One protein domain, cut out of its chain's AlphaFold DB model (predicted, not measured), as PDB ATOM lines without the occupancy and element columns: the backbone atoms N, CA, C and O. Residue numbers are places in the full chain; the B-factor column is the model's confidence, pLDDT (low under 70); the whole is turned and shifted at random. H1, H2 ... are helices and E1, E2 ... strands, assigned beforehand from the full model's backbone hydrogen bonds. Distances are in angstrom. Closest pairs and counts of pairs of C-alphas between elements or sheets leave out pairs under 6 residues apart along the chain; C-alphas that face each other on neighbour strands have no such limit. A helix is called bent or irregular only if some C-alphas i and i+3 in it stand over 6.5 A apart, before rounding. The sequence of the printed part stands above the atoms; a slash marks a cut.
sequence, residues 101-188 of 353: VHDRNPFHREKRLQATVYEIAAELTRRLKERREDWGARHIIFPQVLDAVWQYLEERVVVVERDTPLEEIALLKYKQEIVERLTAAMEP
ATOM      1  N   VAL A 101      42.364 117.799  47.394       88.25
ATOM      2  CA  VAL A 101      41.499 117.344  46.304       88.25
ATOM      3  C   VAL A 101      41.614 118.360  45.181       88.25
ATOM      4  O   VAL A 101      41.391 119.550  45.394       88.25
ATOM      5  N   HIS A 102      42.017 117.898  44.005       88.38
ATOM      6  CA  HIS A 102      42.006 118.685  42.782       88.38
ATOM      7  C   HIS A 102      40.812 118.229  41.944       88.38
ATOM      8  O   HIS A 102      40.739 117.059  41.571       88.38
ATOM      9  N   ASP A 103      39.894 119.145  41.654       88.06
ATOM     10  CA  ASP A 103      38.722 118.911  40.810       88.06
ATOM     11  C   ASP A 103      38.737 119.838  39.577       88.06
ATOM     12  O   ASP A 103      39.667 120.624  39.366       88.06
ATOM     13  N   ARG A 104      37.702 119.742  38.736       86.19
ATOM     14  CA  ARG A 104      37.551 120.577  37.529       86.19
ATOM     15  C   ARG A 104      36.835 121.909  37.771       86.19
ATOM     16  O   ARG A 104      36.718 122.714  36.849       86.19
ATOM     17  N   ASN A 105      36.375 122.204  38.987       84.81
ATOM     18  CA  ASN A 105      35.567 123.400  39.245       84.81
ATOM     19  C   ASN A 105      36.311 124.722  38.978       84.81
ATOM     20  O   ASN A 105      35.704 125.620  38.388       84.81
ATOM     21  N   PRO A 106      37.603 124.888  39.343       87.38
ATOM     22  CA  PRO A 106      38.368 126.075  38.963       87.38
ATOM     23  C   PRO A 106      38.410 126.290  37.446       87.38
ATOM     24  O   PRO A 106      38.214 127.412  36.984       87.38
ATOM     25  N   PHE A 107      38.573 125.209  36.675       86.88
ATOM     26  CA  PHE A 107      38.585 125.249  35.213       86.88
ATOM     27  C   PHE A 107      37.237 125.720  34.647       86.88
ATOM     28  O   PHE A 107      37.215 126.623  33.811       86.88
ATOM     29  N   HIS A 108      36.117 125.199  35.157       85.69
ATOM     30  CA  HIS A 108      34.772 125.620  34.736       85.69
ATOM     31  C   HIS A 108      34.442 127.075  35.093       85.69
ATOM     32  O   HIS A 108      33.632 127.705  34.426       85.69
ATOM     33  N   ARG A 109      35.059 127.639  36.140       87.00
ATOM     34  CA  ARG A 109      34.864 129.055  36.506       87.00
ATOM     35  C   ARG A 109      35.675 130.006  35.634       87.00
ATOM     36  O   ARG A 109      35.231 131.126  35.380       87.00
ATOM     37  N   GLU A 110      36.869 129.585  35.225       90.75
ATOM     38  CA  GLU A 110      37.753 130.374  34.367       90.75
ATOM     39  C   GLU A 110      37.284 130.350  32.909       90.75
ATOM     40  O   GLU A 110      37.244 131.388  32.242       90.75
ATOM     41  N   LYS A 111      36.907 129.171  32.406       91.25
ATOM     42  CA  LYS A 111      36.431 129.009  31.035       91.25
ATOM     43  C   LYS A 111      34.985 129.464  30.918       91.25
ATOM     44  O   LYS A 111      34.129 129.118  31.717       91.25
ATOM     45  N   ARG A 112      34.710 130.256  29.884       92.69
ATOM     46  CA  ARG A 112      33.358 130.680  29.520       92.69
ATOM     47  C   ARG A 112      32.966 129.986  28.234       92.69
ATOM     48  O   ARG A 112      33.734 130.031  27.276       92.69
ATOM     49  N   LEU A 113      31.759 129.428  28.190       92.69
ATOM     50  CA  LEU A 113      31.239 128.758  27.000       92.69
ATOM     51  C   LEU A 113      31.376 129.620  25.738       92.69
ATOM     52  O   LEU A 113      31.896 129.156  24.729       92.69
ATOM     53  N   GLN A 114      31.003 130.899  25.818       94.31
ATOM     54  CA  GLN A 114      31.121 131.834  24.697       94.31
ATOM     55  C   GLN A 114      32.567 131.987  24.197       94.31
ATOM     56  O   GLN A 114      32.792 132.042  22.989       94.31
ATOM     57  N   ALA A 115      33.547 132.037  25.105       94.56
ATOM     58  CA  ALA A 115      34.956 132.111  24.728       94.56
ATOM     59  C   ALA A 115      35.389 130.826  24.009       94.56
ATOM     60  O   ALA A 115      35.997 130.894  22.945       94.56
ATOM     61  N   THR A 116      34.993 129.661  24.527       94.81
ATOM     62  CA  THR A 116      35.258 128.361  23.897       94.81
ATOM     63  C   THR A 116      34.647 128.266  22.498       94.81
ATOM     64  O   THR A 116      35.324 127.848  21.560       94.81
ATOM     65  N   VAL A 117      33.393 128.690  22.335       96.69
ATOM     66  CA  VAL A 117      32.701 128.714  21.040       96.69
ATOM     67  C   VAL A 117      33.423 129.626  20.047       96.69
ATOM     68  O   VAL A 117      33.662 129.227  18.909       96.69
ATOM     69  N   TYR A 118      33.853 130.811  20.485       96.38
ATOM     70  CA  TYR A 118      34.635 131.725  19.654       96.38
ATOM     71  C   TYR A 118      35.977 131.109  19.230       96.38
ATOM     72  O   TYR A 118      36.375 131.222  18.071       96.38
ATOM     73  N   GLU A 119      36.671 130.427  20.145       95.38
ATOM     74  CA  GLU A 119      37.919 129.727  19.835       95.38
ATOM     75  C   GLU A 119      37.715 128.605  18.802       95.38
ATOM     76  O   GLU A 119      38.521 128.483  17.879       95.38
ATOM     77  N   ILE A 120      36.644 127.809  18.931       96.19
ATOM     78  CA  ILE A 120      36.276 126.759  17.963       96.19
ATOM     79  C   ILE A 120      35.981 127.384  16.597       96.19
ATOM     80  O   ILE A 120      36.543 126.959  15.586       96.19
ATOM     81  N   ALA A 121      35.154 128.431  16.557       95.75
ATOM     82  CA  ALA A 121      34.795 129.115  15.319       95.75
ATOM     83  C   ALA A 121      36.018 129.743  14.629       95.75
ATOM     84  O   ALA A 121      36.153 129.680  13.402       95.75
ATOM     85  N   ALA A 122      36.950 130.305  15.402       92.69
ATOM     86  CA  ALA A 122      38.189 130.873  14.880       92.69
ATOM     87  C   ALA A 122      39.089 129.789  14.274       92.69
ATOM     88  O   ALA A 122      39.682 129.991  13.208       92.69
ATOM     89  N   GLU A 123      39.172 128.628  14.924       91.81
ATOM     90  CA  GLU A 123      39.912 127.486  14.404       91.81
ATOM     91  C   GLU A 123      39.301 126.947  13.104       91.81
ATOM     92  O   GLU A 123      40.031 126.780  12.125       91.81
ATOM     93  N   LEU A 124      37.982 126.747  13.061       91.50
ATOM     94  CA  LEU A 124      37.256 126.304  11.866       91.50
ATOM     95  C   LEU A 124      37.412 127.288  10.704       91.50
ATOM     96  O   LEU A 124      37.774 126.896   9.597       91.50
ATOM     97  N   THR A 125      37.242 128.586  10.963       90.19
ATOM     98  CA  THR A 125      37.417 129.636   9.946       90.19
ATOM     99  C   THR A 125      38.831 129.620   9.361       90.19
ATOM    100  O   THR A 125      39.018 129.817   8.161       90.19
ATOM    101  N   ARG A 126      39.850 129.350  10.188       86.81
ATOM    102  CA  ARG A 126      41.236 129.197   9.727       86.81
ATOM    103  C   ARG A 126      41.410 127.963   8.837       86.81
ATOM    104  O   ARG A 126      42.150 128.057   7.864       86.81
ATOM    105  N   ARG A 127      40.747 126.841   9.149       84.69
ATOM    106  CA  ARG A 127      40.776 125.613   8.331       84.69
ATOM    107  C   ARG A 127      40.061 125.794   6.987       84.69
ATOM    108  O   ARG A 127      40.551 125.311   5.981       84.69
ATOM    109  N   LEU A 128      38.966 126.555   6.942       80.44
ATOM    110  CA  LEU A 128      38.252 126.869   5.693       80.44
ATOM    111  C   LEU A 128      39.008 127.856   4.783       80.44
ATOM    112  O   LEU A 128      38.705 127.965   3.598       80.44
ATOM    113  N   LYS A 129      39.987 128.588   5.329       76.44
ATOM    114  CA  LYS A 129      40.813 129.577   4.620       76.44
ATOM    115  C   LYS A 129      42.296 129.207   4.685       76.44
ATOM    116  O   LYS A 129      43.119 129.977   5.189       76.44
ATOM    117  N   GLU A 130      42.644 128.032   4.151       61.50
ATOM    118  CA  GLU A 130      44.034 127.548   4.089       61.50
ATOM    119  C   GLU A 130      44.966 128.517   3.332       61.50
ATOM    120  O   GLU A 130      46.142 128.656   3.683       61.50
ATOM    121  N   ARG A 131      44.446 129.261   2.342       57.88
ATOM    122  CA  ARG A 131      45.206 130.305   1.637       57.88
ATOM    123  C   ARG A 131      45.252 131.591   2.463       57.88
ATOM    124  O   ARG A 131      44.287 132.346   2.546       57.88
ATOM    125  N   ARG A 132      46.424 131.858   3.045       53.53
ATOM    126  CA  ARG A 132      46.728 133.032   3.889       53.53
ATOM    127  C   ARG A 132      46.563 134.395   3.203       53.53
ATOM    128  O   ARG A 132      46.734 135.395   3.885       53.53
ATOM    129  N   GLU A 133      46.289 134.466   1.906       55.16
ATOM    130  CA  GLU A 133      46.305 135.730   1.157       55.16
ATOM    131  C   GLU A 133      44.945 136.447   1.121       55.16
ATOM    132  O   GLU A 133      44.911 137.653   0.904       55.16
ATOM    133  N   ASP A 134      43.839 135.766   1.444       61.75
ATOM    134  CA  ASP A 134      42.490 136.344   1.375       61.75
ATOM    135  C   ASP A 134      41.864 136.552   2.767       61.75
ATOM    136  O   ASP A 134      40.914 135.887   3.192       61.75
ATOM    137  N   TRP A 135      42.438 137.494   3.523       63.91
ATOM    138  CA  TRP A 135      41.903 137.928   4.822       63.91
ATOM    139  C   TRP A 135      40.561 138.659   4.694       63.91
ATOM    140  O   TRP A 135      39.829 138.759   5.682       63.91
ATOM    141  N   GLY A 136      40.225 139.125   3.485       65.56
ATOM    142  CA  GLY A 136      38.996 139.844   3.181       65.56
ATOM    143  C   GLY A 136      37.757 139.019   3.497       65.56
ATOM    144  O   GLY A 136      36.862 139.518   4.146       65.56
ATOM    145  N   ALA A 137      37.710 137.734   3.174       74.75
ATOM    146  CA  ALA A 137      36.499 136.934   3.389       74.75
ATOM    147  C   ALA A 137      36.258 136.471   4.844       74.75
ATOM    148  O   ALA A 137      35.162 136.016   5.177       74.75
ATOM    149  N   ARG A 138      37.239 136.588   5.756       80.56
ATOM    150  CA  ARG A 138      37.094 136.052   7.129       80.56
ATOM    151  C   ARG A 138      35.989 136.726   7.932       80.56
ATOM    152  O   ARG A 138      35.311 136.041   8.686       80.56
ATOM    153  N   HIS A 139      35.793 138.033   7.767       84.69
ATOM    154  CA  HIS A 139      34.733 138.755   8.479       84.69
ATOM    155  C   HIS A 139      33.324 138.368   8.002       84.69
ATOM    156  O   HIS A 139      32.365 138.593   8.731       84.69
ATOM    157  N   ILE A 140      33.207 137.766   6.813       88.25
ATOM    158  CA  ILE A 140      31.951 137.252   6.252       88.25
ATOM    159  C   ILE A 140      31.717 135.806   6.707       88.25
ATOM    160  O   ILE A 140      30.606 135.438   7.082       88.25
ATOM    161  N   ILE A 141      32.771 134.986   6.699       89.38
ATOM    162  CA  ILE A 141      32.693 133.555   7.025       89.38
ATOM    163  C   ILE A 141      32.588 133.323   8.534       89.38
ATOM    164  O   ILE A 141      31.825 132.466   8.967       89.38
ATOM    165  N   PHE A 142      33.331 134.080   9.346       93.12
ATOM    166  CA  PHE A 142      33.404 133.846  10.789       93.12
ATOM    167  C   PHE A 142      32.033 133.885  11.485       93.12
ATOM    168  O   PHE A 142      31.769 132.958  12.245       93.12
ATOM    169  N   PRO A 143      31.137 134.864  11.226       95.06
ATOM    170  CA  PRO A 143      29.793 134.854  11.807       95.06
ATOM    171  C   PRO A 143      28.994 133.593  11.452       95.06
ATOM    172  O   PRO A 143      28.417 132.979  12.336       95.06
ATOM    173  N   GLN A 144      29.046 133.138  10.195       94.88
ATOM    174  CA  GLN A 144      28.352 131.914   9.766       94.88
ATOM    175  C   GLN A 144      28.902 130.668  10.467       94.88
ATOM    176  O   GLN A 144      28.151 129.791  10.880       94.88
ATOM    177  N   VAL A 145      30.227 130.588  10.615       94.94
ATOM    178  CA  VAL A 145      30.880 129.489  11.335       94.94
ATOM    179  C   VAL A 145      30.539 129.542  12.823       94.94
ATOM    180  O   VAL A 145      30.316 128.501  13.432       94.94
ATOM    181  N   LEU A 146      30.480 130.735  13.414       96.69
ATOM    182  CA  LEU A 146      30.087 130.932  14.805       96.69
ATOM    183  C   LEU A 146      28.650 130.455  15.050       96.69
ATOM    184  O   LEU A 146      28.419 129.705  15.997       96.69
ATOM    185  N   ASP A 147      27.720 130.835  14.173       96.81
ATOM    186  CA  ASP A 147      26.321 130.404  14.229       96.81
ATOM    187  C   ASP A 147      26.205 128.884  14.069       96.81
ATOM    188  O   ASP A 147      25.499 128.229  14.829       96.81
ATOM    189  N   ALA A 148      26.973 128.292  13.152       95.94
ATOM    190  CA  ALA A 148      27.034 126.846  12.966       95.94
ATOM    191  C   ALA A 148      27.562 126.093  14.201       95.94
ATOM    192  O   ALA A 148      27.072 125.008  14.522       95.94
ATOM    193  N   VAL A 149      28.551 126.647  14.913       96.81
ATOM    194  CA  VAL A 149      29.034 126.059  16.173       96.81
ATOM    195  C   VAL A 149      27.936 126.117  17.232       96.81
ATOM    196  O   VAL A 149      27.703 125.110  17.895       96.81
ATOM    197  N   TRP A 150      27.233 127.246  17.369       96.88
ATOM    198  CA  TRP A 150      26.093 127.352  18.285       96.88
ATOM    199  C   TRP A 150      24.989 126.359  17.946       96.88
ATOM    200  O   TRP A 150      24.573 125.604  18.821       96.88
ATOM    201  N   GLN A 151      24.596 126.284  16.676       96.12
ATOM    202  CA  GLN A 151      23.591 125.340  16.203       96.12
ATOM    203  C   GLN A 151      23.975 123.893  16.545       96.12
ATOM    204  O   GLN A 151      23.155 123.119  17.036       96.12
ATOM    205  N   TYR A 152      25.245 123.524  16.359       95.50
ATOM    206  CA  TYR A 152      25.734 122.206  16.750       95.50
ATOM    207  C   TYR A 152      25.668 121.977  18.266       95.50
ATOM    208  O   TYR A 152      25.261 120.899  18.703       95.50
ATOM    209  N   LEU A 153      26.039 122.971  19.079       94.50
ATOM    210  CA  LEU A 153      25.934 122.872  20.537       94.50
ATOM    211  C   LEU A 153      24.489 122.694  21.011       94.50
ATOM    212  O   LEU A 153      24.243 121.907  21.920       94.50
ATOM    213  N   GLU A 154      23.543 123.389  20.391       94.12
ATOM    214  CA  GLU A 154      22.130 123.339  20.767       94.12
ATOM    215  C   GLU A 154      21.445 122.049  20.303       94.12
ATOM    216  O   GLU A 154      20.708 121.422  21.063       94.12
ATOM    217  N   GLU A 155      21.695 121.626  19.064       94.62
ATOM    218  CA  GLU A 155      20.951 120.527  18.443       94.62
ATOM    219  C   GLU A 155      21.638 119.166  18.541       94.62
ATOM    220  O   GLU A 155      20.992 118.132  18.333       94.62
ATOM    221  N   ARG A 156      22.957 119.147  18.760       93.50
ATOM    222  CA  ARG A 156      23.787 117.940  18.661       93.50
ATOM    223  C   ARG A 156      24.715 117.745  19.859       93.50
ATOM    224  O   ARG A 156      25.504 116.812  19.834       93.50
ATOM    225  N   VAL A 157      24.639 118.511  20.946       93.31
ATOM    226  CA  VAL A 157      25.400 118.186  22.170       93.31
ATOM    227  C   VAL A 157      24.470 117.692  23.267       93.31
ATOM    228  O   VAL A 157      23.493 118.337  23.630       93.31
ATOM    229  N   VAL A 158      24.784 116.513  23.796       92.31
ATOM    230  CA  VAL A 158      24.056 115.866  24.887       92.31
ATOM    231  C   VAL A 158      24.991 115.735  26.073       92.31
ATOM    232  O   VAL A 158      26.050 115.112  25.992       92.31
ATOM    233  N   VAL A 159      24.571 116.293  27.198       90.81
ATOM    234  CA  VAL A 159      25.248 116.115  28.478       90.81
ATOM    235  C   VAL A 159      24.622 114.909  29.173       90.81
ATOM    236  O   VAL A 159      23.409 114.878  29.386       90.81
ATOM    237  N   VAL A 160      25.426 113.884  29.470       88.44
ATOM    238  CA  VAL A 160      24.928 112.613  30.026       88.44
ATOM    239  C   VAL A 160      24.435 112.795  31.464       88.44
ATOM    240  O   VAL A 160      23.384 112.270  31.831       88.44
ATOM    241  N   GLU A 161      25.159 113.579  32.264       86.12
ATOM    242  CA  GLU A 161      24.791 113.904  33.641       86.12
ATOM    243  C   GLU A 161      24.292 115.346  33.751       86.12
ATOM    244  O   GLU A 161      24.972 116.281  33.338       86.12
ATOM    245  N   ARG A 162      23.115 115.543  34.356       79.75
ATOM    246  CA  ARG A 162      22.438 116.853  34.397       79.75
ATOM    247  C   ARG A 162      23.245 117.964  35.070       79.75
ATOM    248  O   ARG A 162      23.094 119.117  34.684       79.75
ATOM    249  N   ASP A 163      24.080 117.616  36.044       85.12
ATOM    250  CA  ASP A 163      24.858 118.584  36.823       85.12
ATOM    251  C   ASP A 163      26.227 118.894  36.196       85.12
ATOM    252  O   ASP A 163      26.999 119.681  36.745       85.12
ATOM    253  N   THR A 164      26.550 118.290  35.046       87.12
ATOM    254  CA  THR A 164      27.812 118.553  34.350       87.12
ATOM    255  C   THR A 164      27.762 119.913  33.650       87.12
ATOM    256  O   THR A 164      26.894 120.123  32.797       87.12
ATOM    257  N   PRO A 165      28.693 120.836  33.955       89.69
ATOM    258  CA  PRO A 165      28.755 122.129  33.287       89.69
ATOM    259  C   PRO A 165      29.049 121.977  31.794       89.69
ATOM    260  O   PRO A 165      29.905 121.187  31.393       89.69
ATOM    261  N   LEU A 166      28.388 122.780  30.961       90.25
ATOM    262  CA  LEU A 166      28.609 122.765  29.512       90.25
ATOM    263  C   LEU A 166      30.017 123.277  29.145       90.25
ATOM    264  O   LEU A 166      30.550 122.964  28.082       90.25
ATOM    265  N   GLU A 167      30.664 124.004  30.059       92.31
ATOM    266  CA  GLU A 167      32.064 124.423  29.995       92.31
ATOM    267  C   GLU A 167      33.054 123.255  29.868       92.31
ATOM    268  O   GLU A 167      34.188 123.482  29.444       92.31
ATOM    269  N   GLU A 168      32.642 122.011  30.141       91.25
ATOM    270  CA  GLU A 168      33.424 120.809  29.818       91.25
ATOM    271  C   GLU A 168      33.845 120.771  28.338       91.25
ATOM    272  O   GLU A 168      34.928 120.279  28.032       91.25
ATOM    273  N   ILE A 169      33.080 121.383  27.422       92.69
ATOM    274  CA  ILE A 169      33.456 121.535  26.000       92.69
ATOM    275  C   ILE A 169      34.835 122.190  25.827       92.69
ATOM    276  O   ILE A 169      35.532 121.924  24.848       92.69
ATOM    277  N   ALA A 170      35.253 123.037  26.773       92.19
ATOM    278  CA  ALA A 170      36.555 123.694  26.738       92.19
ATOM    279  C   ALA A 170      37.730 122.715  26.899       92.19
ATOM    280  O   ALA A 170      38.871 123.080  26.603       92.19
ATOM    281  N   LEU A 171      37.486 121.487  27.372       90.69
ATOM    282  CA  LEU A 171      38.501 120.445  27.381       90.69
ATOM    283  C   LEU A 171      38.924 120.118  25.952       90.69
ATOM    284  O   LEU A 171      38.098 119.925  25.061       90.69
ATOM    285  N   LEU A 172      40.238 119.979  25.764       89.31
ATOM    286  CA  LEU A 172      40.843 119.764  24.452       89.31
ATOM    287  C   LEU A 172      40.201 118.599  23.687       89.31
ATOM    288  O   LEU A 172      39.945 118.741  22.501       89.31
ATOM    289  N   LYS A 173      39.876 117.502  24.383       88.31
ATOM    290  CA  LYS A 173      39.202 116.329  23.815       88.31
ATOM    291  C   LYS A 173      37.904 116.701  23.088       88.31
ATOM    292  O   LYS A 173      37.757 116.399  21.911       88.31
ATOM    293  N   TYR A 174      36.977 117.364  23.781       91.44
ATOM    294  CA  TYR A 174      35.683 117.732  23.201       91.44
ATOM    295  C   TYR A 174      35.838 118.844  22.168       91.44
ATOM    296  O   TYR A 174      35.224 118.785  21.107       91.44
ATOM    297  N   LYS A 175      36.706 119.824  22.435       92.00
ATOM    298  CA  LYS A 175      37.002 120.900  21.488       92.00
ATOM    299  C   LYS A 175      37.510 120.359  20.145       92.00
ATOM    300  O   LYS A 175      37.002 120.767  19.106       92.00
ATOM    301  N   GLN A 176      38.479 119.442  20.165       90.12
ATOM    302  CA  GLN A 176      39.023 118.800  18.963       90.12
ATOM    303  C   GLN A 176      37.950 118.000  18.229       90.12
ATOM    304  O   GLN A 176      37.766 118.196  17.033       90.12
ATOM    305  N   GLU A 177      37.175 117.196  18.956       89.44
ATOM    306  CA  GLU A 177      36.101 116.388  18.377       89.44
ATOM    307  C   GLU A 177      35.037 117.251  17.673       89.44
ATOM    308  O   GLU A 177      34.585 116.915  16.579       89.44
ATOM    309  N   ILE A 178      34.673 118.405  18.247       92.62
ATOM    310  CA  ILE A 178      33.765 119.374  17.610       92.62
ATOM    311  C   ILE A 178      34.392 119.958  16.345       92.62
ATOM    312  O   ILE A 178      33.739 120.011  15.302       92.62
ATOM    313  N   VAL A 179      35.648 120.404  16.423       92.06
ATOM    314  CA  VAL A 179      36.347 120.996  15.278       92.06
ATOM    315  C   VAL A 179      36.468 119.988  14.135       92.06
ATOM    316  O   VAL A 179      36.210 120.345  12.989       92.06
ATOM    317  N   GLU A 180      36.818 118.736  14.420       88.12
ATOM    318  CA  GLU A 180      36.932 117.657  13.430       88.12
ATOM    319  C   GLU A 180      35.590 117.385  12.749       88.12
ATOM    320  O   GLU A 180      35.495 117.440  11.520       88.12
ATOM    321  N   ARG A 181      34.532 117.193  13.546       88.50
ATOM    322  CA  ARG A 181      33.171 116.948  13.052       88.50
ATOM    323  C   ARG A 181      32.664 118.075  12.161       88.50
ATOM    324  O   ARG A 181      32.184 117.821  11.058       88.50
ATOM    325  N   LEU A 182      32.802 119.319  12.613       91.25
ATOM    326  CA  LEU A 182      32.352 120.478  11.847       91.25
ATOM    327  C   LEU A 182      33.234 120.726  10.618       91.25
ATOM    328  O   LEU A 182      32.707 121.060   9.565       91.25
ATOM    329  N   THR A 183      34.546 120.474  10.682       88.06
ATOM    330  CA  THR A 183      35.429 120.549   9.498       88.06
ATOM    331  C   THR A 183      35.035 119.528   8.430       88.06
ATOM    332  O   THR A 183      35.165 119.799   7.234       88.06
ATOM    333  N   ALA A 184      34.591 118.338   8.841       83.00
ATOM    334  CA  ALA A 184      34.163 117.286   7.927       83.00
ATOM    335  C   ALA A 184      32.791 117.578   7.290       83.00
ATOM    336  O   ALA A 184      32.582 117.219   6.132       83.00
ATOM    337  N   ALA A 185      31.901 118.252   8.026       87.69
ATOM    338  CA  ALA A 185      30.526 118.543   7.618       87.69
ATOM    339  C   ALA A 185      30.309 119.927   6.978       87.69
ATOM    340  O   ALA A 185      29.254 120.163   6.388       87.69
ATOM    341  N   MET A 186      31.272 120.843   7.104       88.62
ATOM    342  CA  MET A 186      31.245 122.156   6.458       88.62
ATOM    343  C   MET A 186      31.866 122.109   5.062       88.62
ATOM    344  O   MET A 186      32.983 121.619   4.875       88.62
ATOM    345  N   GLU A 187      31.180 122.707   4.094       87.56
ATOM    346  CA  GLU A 187      31.663 122.845   2.720       87.56
ATOM    347  C   GLU A 187      31.230 124.184   2.090       87.56
ATOM    348  O   GLU A 187      30.342 124.859   2.623       87.56
ATOM    349  N   PRO A 188      31.875 124.619   0.988       87.56
ATOM    350  CA  PRO A 188      31.417 125.787   0.241       87.56
ATOM    351  C   PRO A 188      29.987 125.587  -0.281       87.56
ATOM    352  O   PRO A 188      29.659 124.519  -0.798       87.56
TER     353      PRO A 188
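AT A GLANCE: This is residues 101 to 188 of the 353 residues of an uncharacterized protein of Methylacidiphilum kamchatkense Kam1 (UniProt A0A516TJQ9). H3, the longest helix, and H5 each cross H2, whose centre is the nearest to the mean of the C-alphas; the three make a triangle, not a row. Short H4 packs on the first residues of H2, while H1 and E1 extend the model at that end and residues 130 to 136 stick out at the other. The 88 printed residues, mostly helix by class, run E1, H1, H2, H3, E2, H4, H5, E3: five named helices and three named strands, which pair with no named strand. The whole is a rod of 49 by 24 by 18 A, only just compact, close to loose, with a radius of gyration of the C-alphas of 14.4 A.

HOW THE PARTS SIT: H3, residues 135 to 156, touches H2, residues 113 to 128, opposite ways at a steep tilt of 53 degrees; their closest C-alphas, Ala 121 and Leu 146, are 5.1 A apart. H3 has a kink of 37 degrees near residue 142 and is only just irregular: C-alphas 136 and 139 are 6.9 A apart. H5, residues 172 to 185, touches H2 the same way at a steep tilt of 45 degrees, closest at C-alphas Ile 120 and Val 179, 6.4 A. H4, residues 166 to 170, touches residues 113 to 116 of H2 alone, closest at C-alphas Leu 113 and Glu 167, 5.3 A. Every O i to N i+4 pair is within hydrogen-bond range in H2, H5 and H1, residues 105 to 110; H3 has 14 of 18, and H4 0 of 1 but 2 of 2 O i to N i+3 pairs.

IN THESE COORDINATES: E1, residues 101 to 103, begins at C-alpha 101 (41.499, 117.344, 46.304). H2 measures 22.5 A, H3 30.3 A and H5 19.8 A. E2 is residues 157 to 159; E3, residues 186 to 188, ends at C-alpha 188 (31.417, 125.787, 0.241).

THE WHOLE: The C-alphas farthest apart, Val 101 and Glu 133, are 49.0 A apart. The printed part has no cut and no long link. Residues 130 to 136 have pLDDT under 70.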